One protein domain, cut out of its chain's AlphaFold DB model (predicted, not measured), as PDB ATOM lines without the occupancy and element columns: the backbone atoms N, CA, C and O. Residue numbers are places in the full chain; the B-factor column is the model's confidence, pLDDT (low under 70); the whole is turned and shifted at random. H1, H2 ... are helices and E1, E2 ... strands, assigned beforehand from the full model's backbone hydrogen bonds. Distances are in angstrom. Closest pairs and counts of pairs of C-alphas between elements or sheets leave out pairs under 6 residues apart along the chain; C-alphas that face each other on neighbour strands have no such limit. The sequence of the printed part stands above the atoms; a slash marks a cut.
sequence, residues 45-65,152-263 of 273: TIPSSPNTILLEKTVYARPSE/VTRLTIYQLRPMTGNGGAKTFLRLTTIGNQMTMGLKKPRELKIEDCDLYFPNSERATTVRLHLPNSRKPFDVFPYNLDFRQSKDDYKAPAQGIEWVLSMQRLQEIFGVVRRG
ATOM      1  N   THR A  45      -9.244 -98.177   1.855       83.38
ATOM      2  CA  THR A  45      -8.824 -99.367   2.593       83.38
ATOM      3  C   THR A  45      -9.954 -99.848   3.492       83.38
ATOM      4  O   THR A  45     -10.489 -99.083   4.296       83.38
ATOM      5  N   ILE A  46     -10.309-101.121   3.369       80.75
ATOM      6  CA  ILE A  46     -11.217-101.808   4.280       80.75
ATOM      7  C   ILE A  46     -10.376-102.780   5.108       80.75
ATOM      8  O   ILE A  46      -9.609-103.553   4.527       80.75
ATOM      9  N   PRO A  47     -10.493-102.760   6.445       68.88
ATOM     10  CA  PRO A  47      -9.822-103.751   7.273       68.88
ATOM     11  C   PRO A  47     -10.299-105.153   6.869       68.88
ATOM     12  O   PRO A  47     -11.499-105.430   6.853       68.88
ATOM     13  N   SER A  48      -9.357-106.022   6.509       71.75
ATOM     14  CA  SER A  48      -9.613-107.427   6.175       71.75
ATOM     15  C   SER A  48      -8.795-108.365   7.060       71.75
ATOM     16  O   SER A  48      -8.126-107.924   7.990       71.75
ATOM     17  N   SER A  49      -8.905-109.671   6.797       73.75
ATOM     18  CA  SER A  49      -8.192-110.750   7.485       73.75
ATOM     19  C   SER A  49      -6.701-110.434   7.680       73.75
ATOM     20  O   SER A  49      -6.120-109.790   6.803       73.75
ATOM     21  N   PRO A  50      -6.065-110.933   8.759       70.38
ATOM     22  CA  PRO A  50      -4.798-110.419   9.301       70.38
ATOM     23  C   PRO A  50      -3.602-110.324   8.334       70.38
ATOM     24  O   PRO A  50      -2.670-109.586   8.621       70.38
ATOM     25  N   ASN A  51      -3.634-110.990   7.174       75.81
ATOM     26  CA  ASN A  51      -2.529-111.013   6.203       75.81
ATOM     27  C   ASN A  51      -2.854-110.332   4.859       75.81
ATOM     28  O   ASN A  51      -2.059-110.376   3.916       75.81
ATOM     29  N   THR A  52      -4.032-109.720   4.732       78.69
ATOM     30  CA  THR A  52      -4.510-109.127   3.477       78.69
ATOM     31  C   THR A  52      -5.051-107.730   3.714       78.69
ATOM     32  O   THR A  52      -5.654-107.466   4.751       78.69
ATOM     33  N   ILE A  53      -4.864-106.855   2.730       82.25
ATOM     34  CA  ILE A  53      -5.493-105.541   2.659       82.25
ATOM     35  C   ILE A  53      -6.514-105.585   1.527       82.25
ATOM     36  O   ILE A  53      -6.173-105.883   0.378       82.25
ATOM     37  N   LEU A  54      -7.764-105.272   1.852       86.00
ATOM     38  CA  LEU A  54      -8.828-105.116   0.876       86.00
ATOM     39  C   LEU A  54      -8.948-103.637   0.501       86.00
ATOM     40  O   LEU A  54      -9.250-102.790   1.340       86.00
ATOM     41  N   LEU A  55      -8.725-103.327  -0.771       88.12
ATOM     42  CA  LEU A  55      -8.923-101.994  -1.327       88.12
ATOM     43  C   LEU A  55     -10.250-101.957  -2.086       88.12
ATOM     44  O   LEU A  55     -10.532-102.852  -2.877       88.12
ATOM     45  N   GLU A  56     -11.057-100.926  -1.861       90.69
ATOM     46  CA  GLU A  56     -12.353-100.708  -2.505       90.69
ATOM     47  C   GLU A  56     -12.345 -99.421  -3.336       90.69
ATOM     48  O   GLU A  56     -11.878 -98.375  -2.884       90.69
ATOM     49  N   LYS A  57     -12.927 -99.476  -4.536       90.25
ATOM     50  CA  LYS A  57     -13.260 -98.303  -5.353       90.25
ATOM     51  C   LYS A  57     -14.702 -98.378  -5.835       90.25
ATOM     52  O   LYS A  57     -15.086 -99.327  -6.518       90.25
ATOM     53  N   THR A  58     -15.501 -97.356  -5.539       90.25
ATOM     54  CA  THR A  58     -16.879 -97.264  -6.044       90.25
ATOM     55  C   THR A  58     -16.897 -96.759  -7.479       90.25
ATOM     56  O   THR A  58     -16.521 -95.619  -7.750       90.25
ATOM     57  N   VAL A  59     -17.360 -97.608  -8.391       90.62
ATOM     58  CA  VAL A  59     -17.465 -97.316  -9.825       90.62
ATOM     59  C   VAL A  59     -18.757 -96.573 -10.121       90.62
ATOM     60  O   VAL A  59     -18.769 -95.549 -10.796       90.62
ATOM     61  N   TYR A  60     -19.847 -97.110  -9.587       90.88
ATOM     62  CA  TYR A  60     -21.196 -96.618  -9.776       90.88
ATOM     63  C   TYR A  60     -21.969 -96.845  -8.480       90.88
ATOM     64  O   TYR A  60     -21.880 -97.912  -7.870       90.88
ATOM     65  N   ALA A  61     -22.725 -95.845  -8.054       89.38
ATOM     66  CA  ALA A  61     -23.605 -95.940  -6.905       89.38
ATOM     67  C   ALA A  61     -24.825 -95.062  -7.144       89.38
ATOM     68  O   ALA A  61     -24.705 -93.877  -7.442       89.38
ATOM     69  N   ARG A  62     -26.001 -95.655  -7.013       86.75
ATOM     70  CA  ARG A  62     -27.271 -94.965  -7.116       86.75
ATOM     71  C   ARG A  62     -28.242 -95.594  -6.119       86.75
ATOM     72  O   ARG A  62     -28.477 -96.804  -6.196       86.75
ATOM     73  N   PRO A  63     -28.804 -94.832  -5.170       82.69
ATOM     74  CA  PRO A  63     -29.913 -95.313  -4.373       82.69
ATOM     75  C   PRO A  63     -31.082 -95.667  -5.286       82.69
ATOM     76  O   PRO A  63     -31.276 -95.102  -6.363       82.69
ATOM     77  N   SER A  64     -31.857 -96.641  -4.839       80.75
ATOM     78  CA  SER A  64     -33.076 -97.023  -5.529       80.75
ATOM     79  C   SER A  64     -34.090 -95.879  -5.445       80.75
ATOM     80  O   SER A  64     -34.354 -95.383  -4.353       80.75
ATOM     81  N   GLU A  65     -34.679 -95.483  -6.577       79.06
ATOM     82  CA  GLU A  65     -35.811 -94.539  -6.600       79.06
ATOM     83  C   GLU A  65     -37.021 -95.115  -5.852       79.06
ATOM     84  O   GLU A  65     -37.790 -94.401  -5.216       79.06
ATOM     85  N   VAL A 152     -29.042-102.207 -10.908       93.19
ATOM     86  CA  VAL A 152     -27.820-102.050 -10.123       93.19
ATOM     87  C   VAL A 152     -27.948-100.806  -9.259       93.19
ATOM     88  O   VAL A 152     -28.224 -99.719  -9.763       93.19
ATOM     89  N   THR A 153     -27.704-100.962  -7.962       90.62
ATOM     90  CA  THR A 153     -27.655 -99.849  -7.007       90.62
ATOM     91  C   THR A 153     -26.228 -99.511  -6.609       90.62
ATOM     92  O   THR A 153     -25.920 -98.360  -6.325       90.62
ATOM     93  N   ARG A 154     -25.311-100.485  -6.621       91.75
ATOM     94  CA  ARG A 154     -23.890-100.230  -6.366       91.75
ATOM     95  C   ARG A 154     -23.011-101.210  -7.126       91.75
ATOM     96  O   ARG A 154     -23.253-102.416  -7.096       91.75
ATOM     97  N   LEU A 155     -21.978-100.685  -7.765       93.12
ATOM     98  CA  LEU A 155     -20.908-101.429  -8.407       93.12
ATOM     99  C   LEU A 155     -19.582-100.948  -7.817       93.12
ATOM    100  O   LEU A 155     -19.212 -99.781  -7.968       93.12
ATOM    101  N   THR A 156     -18.877-101.843  -7.138       92.06
ATOM    102  CA  THR A 156     -17.571-101.562  -6.534       92.06
ATOM    103  C   THR A 156     -16.526-102.524  -7.072       92.06
ATOM    104  O   THR A 156     -16.811-103.693  -7.322       92.06
ATOM    105  N   ILE A 157     -15.307-102.034  -7.264       92.38
ATOM    106  CA  ILE A 157     -14.137-102.880  -7.478       92.38
ATOM    107  C   ILE A 157     -13.492-103.142  -6.133       92.38
ATOM    108  O   ILE A 157     -13.278-102.213  -5.353       92.38
ATOM    109  N   TYR A 158     -13.122-104.393  -5.918       91.06
ATOM    110  CA  TYR A 158     -12.237-104.803  -4.851       91.06
ATOM    111  C   TYR A 158     -10.912-105.281  -5.415       91.06
ATOM    112  O   TYR A 158     -10.880-106.040  -6.383       91.06
ATOM    113  N   GLN A 159      -9.828-104.870  -4.771       89.19
ATOM    114  CA  GLN A 159      -8.494-105.396  -4.999       89.19
ATOM    115  C   GLN A 159      -7.982-105.993  -3.687       89.19
ATOM    116  O   GLN A 159      -7.856-105.301  -2.678       89.19
ATOM    117  N   LEU A 160      -7.704-107.293  -3.701       86.44
ATOM    118  CA  LEU A 160      -7.040-108.001  -2.613       86.44
ATOM    119  C   LEU A 160      -5.532-107.879  -2.807       86.44
ATOM    120  O   LEU A 160      -5.010-108.343  -3.824       86.44
ATOM    121  N   ARG A 161      -4.842-107.277  -1.838       81.69
ATOM    122  CA  ARG A 161      -3.381-107.164  -1.821       81.69
ATOM    123  C   ARG A 161      -2.814-107.903  -0.600       81.69
ATOM    124  O   ARG A 161      -3.307-107.672   0.507       81.69
ATOM    125  N   PRO A 162      -1.801-108.772  -0.754       80.44
ATOM    126  CA  PRO A 162      -1.103-109.345   0.394       80.44
ATOM    127  C   PRO A 162      -0.320-108.251   1.135       80.44
ATOM    128  O   PRO A 162       0.310-107.406   0.496       80.44
ATOM    129  N   MET A 163      -0.349-108.251   2.473       71.81
ATOM    130  CA  MET A 163       0.392-107.258   3.276       71.81
ATOM    131  C   MET A 163       1.907-107.348   3.076       71.81
ATOM    132  O   MET A 163       2.599-106.337   3.110       71.81
ATOM    133  N   THR A 164       2.414-108.553   2.829       72.50
ATOM    134  CA  THR A 164       3.841-108.856   2.689       72.50
ATOM    135  C   THR A 164       4.398-108.580   1.289       72.50
ATOM    136  O   THR A 164       5.549-108.907   1.025       72.50
ATOM    137  N   GLY A 165       3.604-108.017   0.365       65.62
ATOM    138  CA  GLY A 165       4.030-107.667  -1.000       65.62
ATOM    139  C   GLY A 165       4.297-108.858  -1.935       65.62
ATOM    140  O   GLY A 165       4.239-108.702  -3.151       65.62
ATOM    141  N   ASN A 166       4.505-110.057  -1.387       58.50
ATOM    142  CA  ASN A 166       4.712-111.292  -2.134       58.50
ATOM    143  C   ASN A 166       3.370-111.950  -2.486       58.50
ATOM    144  O   ASN A 166       2.822-112.752  -1.732       58.50
ATOM    145  N   GLY A 167       2.825-111.579  -3.644       63.66
ATOM    146  CA  GLY A 167       1.668-112.233  -4.257       63.66
ATOM    147  C   GLY A 167       0.914-111.312  -5.215       63.66
ATOM    148  O   GLY A 167       0.800-110.108  -4.984       63.66
ATOM    149  N   GLY A 168       0.390-111.879  -6.304       71.69
ATOM    150  CA  GLY A 168      -0.399-111.134  -7.285       71.69
ATOM    151  C   GLY A 168      -1.668-110.543  -6.664       71.69
ATOM    152  O   GLY A 168      -2.380-111.213  -5.915       71.69
ATOM    153  N   ALA A 169      -1.965-109.281  -6.980       78.19
ATOM    154  CA  ALA A 169      -3.194-108.643  -6.528       78.19
ATOM    155  C   ALA A 169      -4.399-109.225  -7.281       78.19
ATOM    156  O   ALA A 169      -4.430-109.220  -8.513       78.19
ATOM    157  N   LYS A 170      -5.409-109.706  -6.553       84.94
ATOM    158  CA  LYS A 170      -6.632-110.246  -7.159       84.94
ATOM    159  C   LYS A 170      -7.715-109.178  -7.183       84.94
ATOM    160  O   LYS A 170      -8.150-108.720  -6.128       84.94
ATOM    161  N   THR A 171      -8.179-108.828  -8.378       88.19
ATOM    162  CA  THR A 171      -9.229-107.823  -8.574       88.19
ATOM    163  C   THR A 171     -10.554-108.492  -8.931       88.19
ATOM    164  O   THR A 171     -10.597-109.405  -9.753       88.19
ATOM    165  N   PHE A 172     -11.649-108.051  -8.318       91.75
ATOM    166  CA  PHE A 172     -12.999-108.504  -8.648       91.75
ATOM    167  C   PHE A 172     -14.010-107.370  -8.488       91.75
ATOM    168  O   PHE A 172     -13.794-106.408  -7.757       91.75
ATOM    169  N   LEU A 173     -15.136-107.489  -9.180       92.75
ATOM    170  CA  LEU A 173     -16.264-106.576  -9.074       92.75
ATOM    171  C   LEU A 173     -17.285-107.130  -8.095       92.75
ATOM    172  O   LEU A 173     -17.589-108.320  -8.106       92.75
ATOM    173  N   ARG A 174     -17.881-106.256  -7.294       93.75
ATOM    174  CA  ARG A 174     -19.047-106.570  -6.480       93.75
ATOM    175  C   ARG A 174     -20.242-105.783  -6.987       93.75
ATOM    176  O   ARG A 174     -20.236-104.555  -7.035       93.75
ATOM    177  N   LEU A 175     -21.279-106.527  -7.332       93.25
ATOM    178  CA  LEU A 175     -22.543-106.032  -7.831       93.25
ATOM    179  C   LEU A 175     -23.604-106.129  -6.733       93.25
ATOM    180  O   LEU A 175     -23.937-107.220  -6.262       93.25
ATOM    181  N   THR A 176     -24.160-104.981  -6.368       92.44
ATOM    182  CA  THR A 176     -25.318-104.867  -5.483       92.44
ATOM    183  C   THR A 176     -26.515-104.391  -6.296       92.44
ATOM    184  O   THR A 176     -26.427-103.420  -7.048       92.44
ATOM    185  N   THR A 177     -27.635-105.090  -6.145       92.50
ATOM    186  CA  THR A 177     -28.895-104.803  -6.845       92.50
ATOM    187  C   THR A 177     -29.979-104.359  -5.868       92.50
ATOM    188  O   THR A 177     -29.826-104.538  -4.655       92.50
ATOM    189  N   ILE A 178     -31.106-103.851  -6.380       90.81
ATOM    190  CA  ILE A 178     -32.304-103.594  -5.556       90.81
ATOM    191  C   ILE A 178     -32.700-104.859  -4.784       90.81
ATOM    192  O   ILE A 178     -32.969-104.790  -3.590       90.81
ATOM    193  N   GLY A 179     -32.619-106.032  -5.415       87.50
ATOM    194  CA  GLY A 179     -32.922-107.309  -4.766       87.50
ATOM    195  C   GLY A 179     -32.072-107.607  -3.531       87.50
ATOM    196  O   GLY A 179     -32.566-108.165  -2.556       87.50
ATOM    197  N   ASN A 180     -30.797-107.207  -3.526       89.06
ATOM    198  CA  ASN A 180     -29.958-107.348  -2.334       89.06
ATOM    199  C   ASN A 180     -30.470-106.461  -1.187       89.06
ATOM    200  O   ASN A 180     -30.507-106.909  -0.039       89.06
ATOM    201  N   GLN A 181     -30.906-105.239  -1.505       88.00
ATOM    202  CA  GLN A 181     -31.469-104.300  -0.532       88.00
ATOM    203  C   GLN A 181     -32.837-104.763  -0.015       88.00
ATOM    204  O   GLN A 181     -33.091-104.663   1.181       88.00
ATOM    205  N   MET A 182     -33.676-105.341  -0.881       88.06
ATOM    206  CA  MET A 182     -34.966-105.936  -0.504       88.06
ATOM    207  C   MET A 182     -34.808-107.016   0.572       88.06
ATOM    208  O   MET A 182     -35.626-107.119   1.482       88.06
ATOM    209  N   THR A 183     -33.726-107.793   0.497       84.62
ATOM    210  CA  THR A 183     -33.417-108.850   1.473       84.62
ATOM    211  C   THR A 183     -32.666-108.361   2.715       84.62
ATOM    212  O   THR A 183     -32.155-109.191   3.460       84.62
ATOM    213  N   MET A 184     -32.522-107.045   2.921       80.25
ATOM    214  CA  MET A 184     -31.759-106.460   4.037       80.25
ATOM    215  C   MET A 184     -30.342-107.051   4.195       80.25
ATOM    216  O   MET A 184     -29.830-107.197   5.300       80.25
ATOM    217  N   GLY A 185     -29.696-107.432   3.088       75.00
ATOM    218  CA  GLY A 185     -28.353-108.021   3.112       75.00
ATOM    219  C   GLY A 185     -28.281-109.522   3.424       75.00
ATOM    220  O   GLY A 185     -27.179-110.069   3.382       75.00
ATOM    221  N   LEU A 186     -29.408-110.218   3.637       83.19
ATOM    222  CA  LEU A 186     -29.427-111.688   3.748       83.19
ATOM    223  C   LEU A 186     -28.837-112.345   2.493       83.19
ATOM    224  O   LEU A 186     -28.087-113.320   2.566       83.19
ATOM    225  N   LYS A 187     -29.131-111.778   1.317       84.56
ATOM    226  CA  LYS A 187     -28.500-112.181   0.065       84.56
ATOM    227  C   LYS A 187     -27.210-111.397  -0.143       84.56
ATOM    228  O   LYS A 187     -27.240-110.199  -0.440       84.56
ATOM    229  N   LYS A 188     -26.078-112.103  -0.077       87.56
ATOM    230  CA  LYS A 188     -24.757-111.521  -0.345       87.56
ATOM    231  C   LYS A 188     -24.722-110.838  -1.726       87.56
ATOM    232  O   LYS A 188     -25.262-111.393  -2.694       87.56
ATOM    233  N   PRO A 189     -24.101-109.648  -1.838       90.12
ATOM    234  CA  PRO A 189     -23.797-109.039  -3.127       90.12
ATOM    235  C   PRO A 189     -23.021-110.006  -4.017       90.12
ATOM    236  O   PRO A 189     -22.275-110.863  -3.539       90.12
ATOM    237  N   ARG A 190     -23.209-109.884  -5.326       89.50
ATOM    238  CA  ARG A 190     -22.621-110.820  -6.276       89.50
ATOM    239  C   ARG A 190     -21.198-110.408  -6.621       89.50
ATOM    240  O   ARG A 190     -20.980-109.272  -7.021       89.50
ATOM    241  N   GLU A 191     -20.268-111.349  -6.556       92.69
ATOM    242  CA  GLU A 191     -18.898-111.148  -7.025       92.69
ATOM    243  C   GLU A 191     -18.763-111.605  -8.482       92.69
ATOM    244  O   GLU A 191     -19.299-112.644  -8.878       92.69
ATOM    245  N   LEU A 192     -18.106-110.782  -9.293       91.50
ATOM    246  CA  LEU A 192     -17.945-110.932 -10.733       91.50
ATOM    247  C   LEU A 192     -16.478-110.712 -11.099       91.50
ATOM    248  O   LEU A 192     -15.813-109.844 -10.533       91.50
ATOM    249  N   LYS A 193     -15.972-111.466 -12.073       90.38
ATOM    250  CA  LYS A 193     -14.692-111.140 -12.707       90.38
ATOM    251  C   LYS A 193     -14.926-110.052 -13.747       90.38
ATOM    252  O   LYS A 193     -15.935-110.090 -14.448       90.38
ATOM    253  N   ILE A 194     -13.993-109.109 -13.852       87.88
ATOM    254  CA  ILE A 194     -14.069-108.020 -14.840       87.88
ATOM    255  C   ILE A 194     -14.096-108.600 -16.261       87.88
ATOM    256  O   ILE A 194     -14.893-108.169 -17.082       87.88
ATOM    257  N   GLU A 195     -13.304-109.643 -16.506       88.00
ATOM    258  CA  GLU A 195     -13.185-110.340 -17.796       88.00
ATOM    259  C   GLU A 195     -14.487-111.007 -18.275       88.00
ATOM    260  O   GLU A 195     -14.682-111.193 -19.472       88.00
ATOM    261  N   ASP A 196     -15.382-111.362 -17.348       88.50
ATOM    262  CA  ASP A 196     -16.655-112.030 -17.650       88.50
ATOM    263  C   ASP A 196     -17.801-111.038 -17.907       88.50
ATOM    264  O   ASP A 196     -18.955-111.450 -18.054       88.50
ATOM    265  N   CYS A 197     -17.506-109.739 -17.893       89.38
ATOM    266  CA  CYS A 197     -18.484-108.665 -17.933       89.38
ATOM    267  C   CYS A 197     -18.318-107.819 -19.191       89.38
ATOM    268  O   CYS A 197     -17.248-107.270 -19.435       89.38
ATOM    269  N   ASP A 198     -19.417-107.596 -19.906       89.38
ATOM    270  CA  ASP A 198     -19.455-106.649 -21.012       89.38
ATOM    271  C   ASP A 198     -20.426-105.500 -20.713       89.38
ATOM    272  O   ASP A 198     -21.550-105.720 -20.247       89.38
ATOM    273  N   LEU A 199     -20.020-104.266 -21.027       90.56
ATOM    274  CA  LEU A 199     -20.871-103.079 -20.938       90.56
ATOM    275  C   LEU A 199     -21.262-102.568 -22.321       90.56
ATOM    276  O   LEU A 199     -20.421-102.418 -23.210       90.56
ATOM    277  N   TYR A 200     -22.538-102.227 -22.482       89.88
ATOM    278  CA  TYR A 200     -23.033-101.599 -23.702       89.88
ATOM    279  C   TYR A 200     -24.209-100.657 -23.440       89.88
ATOM    280  O   TYR A 200     -24.973-100.823 -22.488       89.88
ATOM    281  N   PHE A 201     -24.392 -99.686 -24.329       88.38
ATOM    282  CA  PHE A 201     -25.623 -98.911 -24.412       88.38
ATOM    283  C   PHE A 201     -26.653 -99.660 -25.259       88.38
ATOM    284  O   PHE A 201     -26.316-100.113 -26.361       88.38
ATOM    285  N   PRO A 202     -27.916 -99.776 -24.812       85.75
ATOM    286  CA  PRO A 202     -28.976-100.273 -25.677       85.75
ATOM    287  C   PRO A 202     -29.067 -99.409 -26.944       85.75
ATOM    288  O   PRO A 202     -28.737 -98.225 -26.914       85.75
ATOM    289  N   ASN A 203     -29.492-100.010 -28.061       77.50
ATOM    290  CA  ASN A 203     -29.585 -99.345 -29.366       77.50
ATOM    291  C   ASN A 203     -30.759 -98.349 -29.404       77.50
ATOM    292  O   ASN A 203     -31.777 -98.587 -30.044       77.50
ATOM    293  N   SER A 204     -30.657 -97.283 -28.621       75.12
ATOM    294  CA  SER A 204     -31.623 -96.200 -28.524       75.12
ATOM    295  C   SER A 204     -30.842 -94.896 -28.453       75.12
ATOM    296  O   SER A 204     -29.924 -94.763 -27.643       75.12
ATOM    297  N   GLU A 205     -31.206 -93.931 -29.293       63.72
ATOM    298  CA  GLU A 205     -30.521 -92.634 -29.401       63.72
ATOM    299  C   GLU A 205     -30.503 -91.848 -28.083       63.72
ATOM    300  O   GLU A 205     -29.614 -91.033 -27.855       63.72
ATOM    301  N   ARG A 206     -31.456 -92.130 -27.184       64.31
ATOM    302  CA  ARG A 206     -31.601 -91.496 -25.865       64.31
ATOM    303  C   ARG A 206     -31.380 -92.476 -24.715       64.31
ATOM    304  O   ARG A 206     -31.987 -92.339 -23.654       64.31
ATOM    305  N   ALA A 207     -30.553 -93.500 -24.921       73.81
ATOM    306  CA  ALA A 207     -30.251 -94.478 -23.888       73.81
ATOM    307  C   ALA A 207     -29.601 -93.814 -22.662       73.81
ATOM    308  O   ALA A 207     -28.419 -93.488 -22.654       73.81
ATOM    309  N   THR A 208     -30.381 -93.666 -21.595       81.81
ATOM    310  CA  THR A 208     -29.925 -93.182 -20.281       81.81
ATOM    311  C   THR A 208     -29.515 -94.320 -19.346       81.81
ATOM    312  O   THR A 208     -29.179 -94.098 -18.188       81.81
ATOM    313  N   THR A 209     -29.535 -95.556 -19.845       87.75
ATOM    314  CA  THR A 209     -29.159 -96.757 -19.100       87.75
ATOM    315  C   THR A 209     -27.996 -97.455 -19.795       87.75
ATOM    316  O   THR A 209     -27.988 -97.600 -21.017       87.75
ATOM    317  N   VAL A 210     -27.017 -97.906 -19.013       91.12
ATOM    318  CA  VAL A 210     -25.947 -98.800 -19.470       91.12
ATOM    319  C   VAL A 210     -26.301-100.215 -19.045       91.12
ATOM    320  O   VAL A 210     -26.751-100.449 -17.924       91.12
ATOM    321  N   ARG A 211     -26.096-101.177 -19.938       92.44
ATOM    322  CA  ARG A 211     -26.369-102.589 -19.691       92.44
ATOM    323  C   ARG A 211     -25.075-103.339 -19.420       92.44
ATOM    324  O   ARG A 211     -24.172-103.327 -20.249       92.44
ATOM    325  N   LEU A 212     -25.025-104.013 -18.277       92.44
ATOM    326  CA  LEU A 212     -23.977-104.955 -17.894       92.44
ATOM    327  C   LEU A 212     -24.447-106.374 -18.196       92.44
ATOM    328  O   LEU A 212     -25.386-106.877 -17.578       92.44
ATOM    329  N   HIS A 213     -23.799-107.022 -19.152       91.56
ATOM    330  CA  HIS A 213     -24.102-108.381 -19.570       91.56
ATOM    331  C   HIS A 213     -23.006-109.352 -19.141       91.56
ATOM    332  O   HIS A 213     -21.834-108.995 -19.066       91.56
ATOM    333  N   LEU A 214     -23.419-110.581 -18.839       89.81
ATOM    334  CA  LEU A 214     -22.553-111.664 -18.388       89.81
ATOM    335  C   LEU A 214     -22.652-112.819 -19.391       89.81
ATOM    336  O   LEU A 214     -23.389-113.776 -19.135       89.81
ATOM    337  N   PRO A 215     -21.949-112.743 -20.531       81.06
ATOM    338  CA  PRO A 215     -22.107-113.701 -21.627       81.06
ATOM    339  C   PRO A 215     -21.821-115.152 -21.218       81.06
ATOM    340  O   PRO A 215     -22.468-116.071 -21.707       81.06
ATOM    341  N   ASN A 216     -20.887-115.372 -20.287       81.31
ATOM    342  CA  ASN A 216     -20.442-116.711 -19.882       81.31
ATOM    343  C   ASN A 216     -21.137-117.237 -18.616       81.31
ATOM    344  O   ASN A 216     -20.641-118.160 -17.962       81.31
ATOM    345  N   SER A 217     -22.253-116.636 -18.198       82.69
ATOM    346  CA  SER A 217     -22.865-117.019 -16.930       82.69
ATOM    347  C   SER A 217     -23.701-118.292 -17.018       82.69
ATOM    348  O   SER A 217     -24.556-118.436 -17.884       82.69
ATOM    349  N   ARG A 218     -23.522-119.191 -16.043       80.38
ATOM    350  CA  ARG A 218     -24.314-120.427 -15.915       80.38
ATOM    351  C   ARG A 218     -25.664-120.234 -15.215       80.38
ATOM    352  O   ARG A 218     -26.413-121.198 -15.091       80.38
ATOM    353  N   LYS A 219     -25.981-119.038 -14.695       82.31
ATOM    354  CA  LYS A 219     -27.262-118.821 -13.997       82.31
ATOM    355  C   LYS A 219     -28.350-118.426 -15.001       82.31
ATOM    356  O   LYS A 219     -28.119-117.528 -15.808       82.31
ATOM    357  N   PRO A 220     -29.563-118.997 -14.897       76.50
ATOM    358  CA  PRO A 220     -30.601-118.864 -15.924       76.50
ATOM    359  C   PRO A 220     -31.028-117.415 -16.176       76.50
ATOM    360  O   PRO A 220     -31.279-117.012 -17.306       76.50
ATOM    361  N   PHE A 221     -31.053-116.591 -15.131       79.88
ATOM    362  CA  PHE A 221     -31.489-115.203 -15.252       79.88
ATOM    363  C   PHE A 221     -30.390-114.242 -15.730       79.88
ATOM    364  O   PHE A 221     -30.675-113.070 -15.944       79.88
ATOM    365  N   ASP A 222     -29.144-114.696 -15.882       82.31
ATOM    366  CA  ASP A 222     -28.024-113.838 -16.304       82.31
ATOM    367  C   ASP A 222     -27.918-113.652 -17.814       82.31
ATOM    368  O   ASP A 222     -27.182-112.783 -18.277       82.31
ATOM    369  N   VAL A 223     -28.739-114.389 -18.561       80.56
ATOM    370  CA  VAL A 223     -29.061-114.077 -19.955       80.56
ATOM    371  C   VAL A 223     -29.598-112.643 -20.065       80.56
ATOM    372  O   VAL A 223     -29.331-111.947 -21.046       80.56
ATOM    373  N   PHE A 224     -30.302-112.162 -19.033       87.06
ATOM    374  CA  PHE A 224     -30.790-110.791 -18.969       87.06
ATOM    375  C   PHE A 224     -29.727-109.847 -18.387       87.06
ATOM    376  O   PHE A 224     -29.203-110.098 -17.294       87.06
ATOM    377  N   PRO A 225     -29.415-108.739 -19.084       90.75
ATOM    378  CA  PRO A 225     -28.430-107.779 -18.616       90.75
ATOM    379  C   PRO A 225     -28.909-107.057 -17.351       90.75
ATOM    380  O   PRO A 225     -30.102-106.835 -17.143       90.75
ATOM    381  N   TYR A 226     -27.952-106.656 -16.526       93.06
ATOM    382  CA  TYR A 226     -28.164-105.731 -15.424       93.06
ATOM    383  C   TYR A 226     -28.212-104.293 -15.939       93.06
ATOM    384  O   TYR A 226     -27.444-103.926 -16.827       93.06
ATOM    385  N   ASN A 227     -29.088-103.473 -15.368       92.31
ATOM    386  CA  ASN A 227     -29.271-102.084 -15.773       92.31
ATOM    387  C   ASN A 227     -28.587-101.149 -14.774       92.31
ATOM    388  O   ASN A 227     -28.932-101.137 -13.592       92.31
ATOM    389  N   LEU A 228     -27.641-100.357 -15.265       92.06
ATOM    390  CA  LEU A 228     -27.080 -99.204 -14.581       92.06
ATOM    391  C   LEU A 228     -27.817 -97.976 -15.105       92.06
ATOM    392  O   LEU A 228     -27.807 -97.711 -16.307       92.06
ATOM    393  N   ASP A 229     -28.493 -97.259 -14.226       89.31
ATOM    394  CA  ASP A 229     -29.356 -96.149 -14.606       89.31
ATOM    395  C   ASP A 229     -28.640 -94.824 -14.347       89.31
ATOM    396  O   ASP A 229     -28.291 -94.509 -13.215       89.31
ATOM    397  N   PHE A 230     -28.387 -94.068 -15.413       86.94
ATOM    398  CA  PHE A 230     -27.684 -92.786 -15.375       86.94
ATOM    399  C   PHE A 230     -28.642 -91.593 -15.427       86.94
ATOM    400  O   PHE A 230     -28.197 -90.455 -15.577       86.94
ATOM    401  N   ARG A 231     -29.956 -91.820 -15.306       83.88
ATOM    402  CA  ARG A 231     -30.927 -90.731 -15.181       83.88
ATOM    403  C   ARG A 231     -30.699 -89.959 -13.881       83.88
ATOM    404  O   ARG A 231     -30.450 -90.547 -12.828       83.88
ATOM    405  N   GLN A 232     -30.849 -88.641 -13.952       72.25
ATOM    406  CA  GLN A 232     -30.951 -87.808 -12.755       72.25
ATOM    407  C   GLN A 232     -32.282 -88.126 -12.062       72.25
ATOM    408  O   GLN A 232     -33.331 -88.097 -12.711       72.25
ATOM    409  N   SER A 233     -32.248 -88.504 -10.785       67.62
ATOM    410  CA  SER A 233     -33.459 -88.679  -9.980       67.62
ATOM    411  C   SER A 233     -33.867 -87.347  -9.358       67.62
ATOM    412  O   SER A 233     -33.059 -86.464  -9.069       67.62
ATOM    413  N   LYS A 234     -35.165 -87.207  -9.093       65.62
ATOM    414  CA  LYS A 234     -35.695 -86.063  -8.347       65.62
ATOM    415  C   LYS A 234     -35.147 -86.001  -6.922       65.62
ATOM    416  O   LYS A 234     -35.188 -84.934  -6.335       65.62
ATOM    417  N   ASP A 235     -34.630 -87.101  -6.377       63.47
ATOM    418  CA  ASP A 235     -34.079 -87.167  -5.020       63.47
ATOM    419  C   ASP A 235     -32.537 -87.117  -4.973       63.47
ATOM    420  O   ASP A 235     -31.951 -87.320  -3.906       63.47
ATOM    421  N   ASP A 236     -31.866 -86.793  -6.088       61.97
ATOM    422  CA  ASP A 236     -30.393 -86.713  -6.188       61.97
ATOM    423  C   ASP A 236     -29.777 -85.804  -5.109       61.97
ATOM    424  O   ASP A 236     -28.685 -86.065  -4.601       61.97
ATOM    425  N   TYR A 237     -30.498 -84.753  -4.704       57.03
ATOM    426  CA  TYR A 237     -30.051 -83.802  -3.681       57.03
ATOM    427  C   TYR A 237     -30.150 -84.335  -2.242       57.03
ATOM    428  O   TYR A 237     -29.485 -83.802  -1.355       57.03
ATOM    429  N   LYS A 238     -30.954 -85.377  -1.981       59.72
ATOM    430  CA  LYS A 238     -31.140 -85.942  -0.629       59.72
ATOM    431  C   LYS A 238     -30.096 -86.995  -0.280       59.72
ATOM    432  O   LYS A 238     -29.822 -87.205   0.900       59.72
ATOM    433  N   ALA A 239     -29.493 -87.637  -1.278       60.47
ATOM    434  CA  ALA A 239     -28.529 -88.711  -1.051       60.47
ATOM    435  C   ALA A 239     -27.295 -88.276  -0.231       60.47
ATOM    436  O   ALA A 239     -26.980 -88.965   0.743       60.47
ATOM    437  N   PRO A 240     -26.651 -87.117  -0.501       59.16
ATOM    438  CA  PRO A 240     -25.530 -86.647   0.315       59.16
ATOM    439  C   PRO A 240     -25.943 -86.338   1.761       59.16
ATOM    440  O   PRO A 240     -25.206 -86.658   2.690       59.16
ATOM    441  N   ALA A 241     -27.136 -85.764   1.958       57.72
ATOM    442  CA  ALA A 241     -27.667 -85.415   3.277       57.72
ATOM    443  C   ALA A 241     -27.984 -86.650   4.145       57.72
ATOM    444  O   ALA A 241     -27.968 -86.566   5.369       57.72
ATOM    445  N   GLN A 242     -28.236 -87.802   3.518       58.41
ATOM    446  CA  GLN A 242     -28.518 -89.077   4.187       58.41
ATOM    447  C   GLN A 242     -27.269 -89.966   4.337       58.41
ATOM    448  O   GLN A 242     -27.378 -91.115   4.763       58.41
ATOM    449  N   GLY A 243     -26.081 -89.465   3.971       63.69
ATOM    450  CA  GLY A 243     -24.837 -90.241   3.992       63.69
ATOM    451  C   GLY A 243     -24.794 -91.367   2.951       63.69
ATOM    452  O   GLY A 243     -23.997 -92.298   3.076       63.69
ATOM    453  N   ILE A 244     -25.652 -91.304   1.930       68.56
ATOM    454  CA  ILE A 244     -25.742 -92.307   0.871       68.56
ATOM    455  C   ILE A 244     -24.806 -91.901  -0.270       68.56
ATOM    456  O   ILE A 244     -24.885 -90.799  -0.810       68.56
ATOM    457  N   GLU A 245     -23.907 -92.808  -0.651       72.81
ATOM    458  CA  GLU A 245     -22.971 -92.585  -1.752       72.81
ATOM    459  C   GLU A 245     -23.716 -92.544  -3.100       72.81
ATOM    460  O   GLU A 245     -24.396 -93.501  -3.472       72.81
ATOM    461  N   TRP A 246     -23.555 -91.441  -3.837       80.56
ATOM    462  CA  TRP A 246     -24.111 -91.239  -5.176       80.56
ATOM    463  C   TRP A 246     -22.979 -90.990  -6.178       80.56
ATOM    464  O   TRP A 246     -22.238 -90.014  -6.065       80.56
ATOM    465  N   VAL A 247     -22.822 -91.877  -7.161       82.19
ATOM    466  CA  VAL A 247     -21.744 -91.866  -8.158       82.19
ATOM    467  C   VAL A 247     -22.298 -92.307  -9.515       82.19
ATOM    468  O   VAL A 247     -22.523 -93.495  -9.745       82.19
ATOM    469  N   LEU A 248     -22.439 -91.356 -10.441       84.00
ATOM    470  CA  LEU A 248     -22.852 -91.585 -11.831       84.00
ATOM    471  C   LEU A 248     -21.751 -91.117 -12.795       84.00
ATOM    472  O   LEU A 248     -21.905 -90.117 -13.490       84.00
ATOM    473  N   SER A 249     -20.607 -91.807 -12.813       84.44
ATOM    474  CA  SER A 249     -19.484 -91.452 -13.694       84.44
ATOM    475  C   SER A 249     -19.296 -92.483 -14.802       84.44
ATOM    476  O   SER A 249     -18.939 -93.633 -14.544       84.44
ATOM    477  N   MET A 250     -19.495 -92.053 -16.050       85.31
ATOM    478  CA  MET A 250     -19.186 -92.878 -17.221       85.31
ATOM    479  C   MET A 250     -17.681 -93.114 -17.368       85.31
ATOM    480  O   MET A 250     -17.264 -94.203 -17.746       85.31
ATOM    481  N   GLN A 251     -16.865 -92.117 -17.020       85.75
ATOM    482  CA  GLN A 251     -15.408 -92.205 -17.088       85.75
ATOM    483  C   GLN A 251     -14.879 -93.354 -16.222       85.75
ATOM    484  O   GLN A 251     -14.075 -94.151 -16.692       85.75
ATOM    485  N   ARG A 252     -15.407 -93.511 -14.997       88.69
ATOM    486  CA  ARG A 252     -15.037 -94.627 -14.106       88.69
ATOM    487  C   ARG A 252     -15.409 -95.986 -14.687       88.69
ATOM    488  O   ARG A 252     -14.660 -96.935 -14.519       88.69
ATOM    489  N   LEU A 253     -16.550 -96.102 -15.374       87.44
ATOM    490  CA  LEU A 253     -16.889 -97.342 -16.080       87.44
ATOM    491  C   LEU A 253     -15.906 -97.610 -17.225       87.44
ATOM    492  O   LEU A 253     -15.439 -98.736 -17.376       87.44
ATOM    493  N   GLN A 254     -15.576 -96.586 -18.010       88.56
ATOM    494  CA  GLN A 254     -14.669 -96.727 -19.147       88.56
ATOM    495  C   GLN A 254     -13.235 -97.075 -18.733       88.56
ATOM    496  O   GLN A 254     -12.576 -97.838 -19.429       88.56
ATOM    497  N   GLU A 255     -12.771 -96.589 -17.582       87.25
ATOM    498  CA  GLU A 255     -11.454 -96.936 -17.030       87.25
ATOM    499  C   GLU A 255     -11.323 -98.440 -16.719       87.25
ATOM    500  O   GLU A 255     -10.237 -99.003 -16.798       87.25
ATOM    501  N   ILE A 256     -12.432 -99.112 -16.401       87.69
ATOM    502  CA  ILE A 256     -12.434-100.517 -15.959       87.69
ATOM    503  C   ILE A 256     -12.741-101.467 -17.107       87.69
ATOM    504  O   ILE A 256     -12.108-102.509 -17.247       87.69
ATOM    505  N   PHE A 257     -13.769-101.137 -17.883       87.19
ATOM    506  CA  PHE A 257     -14.317-102.014 -18.915       87.19
ATOM    507  C   PHE A 257     -13.882-101.595 -20.325       87.19
ATOM    508  O   PHE A 257     -14.244-102.248 -21.303       87.19
ATOM    509  N   GLY A 258     -13.117-100.507 -20.449       85.94
ATOM    510  CA  GLY A 258     -12.768 -99.902 -21.726       85.94
ATOM    511  C   GLY A 258     -13.943 -99.159 -22.367       85.94
ATOM    512  O   GLY A 258     -14.908 -98.754 -21.718       85.94
ATOM    513  N   VAL A 259     -13.868 -98.960 -23.683       84.62
ATOM    514  CA  VAL A 259     -14.888 -98.215 -24.432       84.62
ATOM    515  C   VAL A 259     -16.238 -98.938 -24.384       84.62
ATOM    516  O   VAL A 259     -16.397-100.030 -24.934       84.62
ATOM    517  N   VAL A 260     -17.238 -98.293 -23.775       82.75
ATOM    518  CA  VAL A 260     -18.623 -98.786 -23.731       82.75
ATOM    519  C   VAL A 260     -19.237 -98.691 -25.127       82.75
ATOM    520  O   VAL A 260     -19.410 -97.601 -25.676       82.75
ATOM    521  N   ARG A 261     -19.570 -99.842 -25.717       82.44
ATOM    522  CA  ARG A 261     -20.071 -99.933 -27.096       82.44
ATOM    523  C   ARG A 261     -21.552 -99.562 -27.178       82.44
ATOM    524  O   ARG A 261     -22.299 -99.755 -26.221       82.44
ATOM    525  N   ARG A 262     -22.003 -99.066 -28.333       82.06
ATOM    526  CA  ARG A 262     -23.437 -98.920 -28.638       82.06
ATOM    527  C   ARG A 262     -23.969-100.183 -29.308       82.06
ATOM    528  O   ARG A 262     -23.286-100.778 -30.136       82.06
ATOM    529  N   GLY A 263     -25.206-100.543 -28.984       74.06
ATOM    530  CA  GLY A 263     -25.891-101.692 -29.563       74.06
ATOM    531  C   GLY A 263     -25.683-102.983 -28.774       74.06
ATOM    532  O   GLY A 263     -24.856-103.068 -27.871       74.06
TER     533      GLY A 263
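This is residues 45 to 65 and 152 to 263 of the 273 residues of an uncharacterized protein of Cryptococcus depauperatus CBS 7841 (UniProt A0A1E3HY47). What shape do these atoms make? A strongly twisted sheet of five strands, E1 to E5, has its three long strands E2, E3 and E4 side by side along the longest axis, and a small sheet of three strands, E6, E7 and E8, meets one end of E3 through E8. Helix H4 packs over E2 and grazes the small sheet, while the short helix H3 lies far from the middle, on the stretch between E8 and H4. What is it built of? The printed part has 133 residues, with four named helices and eight named strands in the order E1, E2, E3, E4, H1, E5, E6, E7, H2, E8, H3, H4. The class is mixed, helices and strands, and the sheets, ordered E1, E2, E3, E4, E5 and E6, E7, E8, are antiparallel. How large is it? It is compact, with a radius of gyration of the C-alphas of 15.9 A and spans of 49 by 38 by 29 A.

How does the sheet build up from residue 45? E1, residues 45 to 47, and E2, residues 52 to 61, form an antiparallel hairpin at 127 degrees, with N 46 and O 54 within hydrogen-bond range at 2.8 A. E2 is also the antiparallel neighbour of E3, residues 152 to 162, at 158 degrees, with N 57 and O 157 at 2.9 A. E3 and E4, residues 170 to 177, form a hairpin at 159 degrees, with N 158 and O 172 at 2.8 A. What comes next? H1, residues 178 to 182, only grazes this sheet, with its residues 178 to 181; its closest C-alphas to E3 are those of Ile 178 and Thr 153, 6.1 A apart. E5, residues 190 to 192, is an edge strand, antiparallel to E4 at 140 degrees, with N 173 and O 192 at 2.8 A. How is the second sheet placed? E6, residues 198 to 201, and E7, residues 209 to 213, form a hairpin at 153 degrees, with N 200 and O 211 at 3.0 A. E8, residues 226 to 229, is antiparallel to E7 at 159 degrees, with N 210 and O 228 at 2.8 A, and its closest C-alphas to E3 are those of Leu 228 and Val 152, 5.3 A apart. H2, residues 220 to 223, is on neither sheet. Where are the last helices? H3, residues 238 to 241, is on neither sheet and is apart from H4, residues 250 to 257. H4 is on the first sheet at a height of 9.4 A, over E2 and only just not over E3, on which 2 of its 8 C-alphas fall; it runs slantwise to the strands, at 40 degrees to E2 on the local plane, and its closest C-alphas to E2 are those of Arg 252 and Val 59, 5.6 A apart. Every O i to N i+4 pair is within hydrogen-bond range in H1, 3 of 4 are in H4, and H2 and H3 are too short for such a pair.

Where do the strands lie? E1 begins at C-alpha 45, at (-8.824, -99.367, 2.593). E2 is 25.4 A long, E3 29.6 A and E4 22.9 A from first to last C-alpha; E3 ends at C-alpha 162, at (-1.103, -109.345, 0.394). E7 is 12.7 A long. Where does H4 end? It is 10.5 A long and ends at C-alpha 257, at (-14.317, -102.014, -18.915).

How far does it reach? The C-alphas farthest apart are those of Pro 50 and Glu 205, 49.8 A. Is anything missing? Residues 66 to 151 are not printed, and C-alphas 65 and 152 are 11.5 A apart across the cut. Of the links that are printed whole, none is long. Where is confidence low? The mean pLDDT of the printed part is 82.3; residue 47 and residues 165 to 167, 205 to 206 and 233 to 244 are under 70.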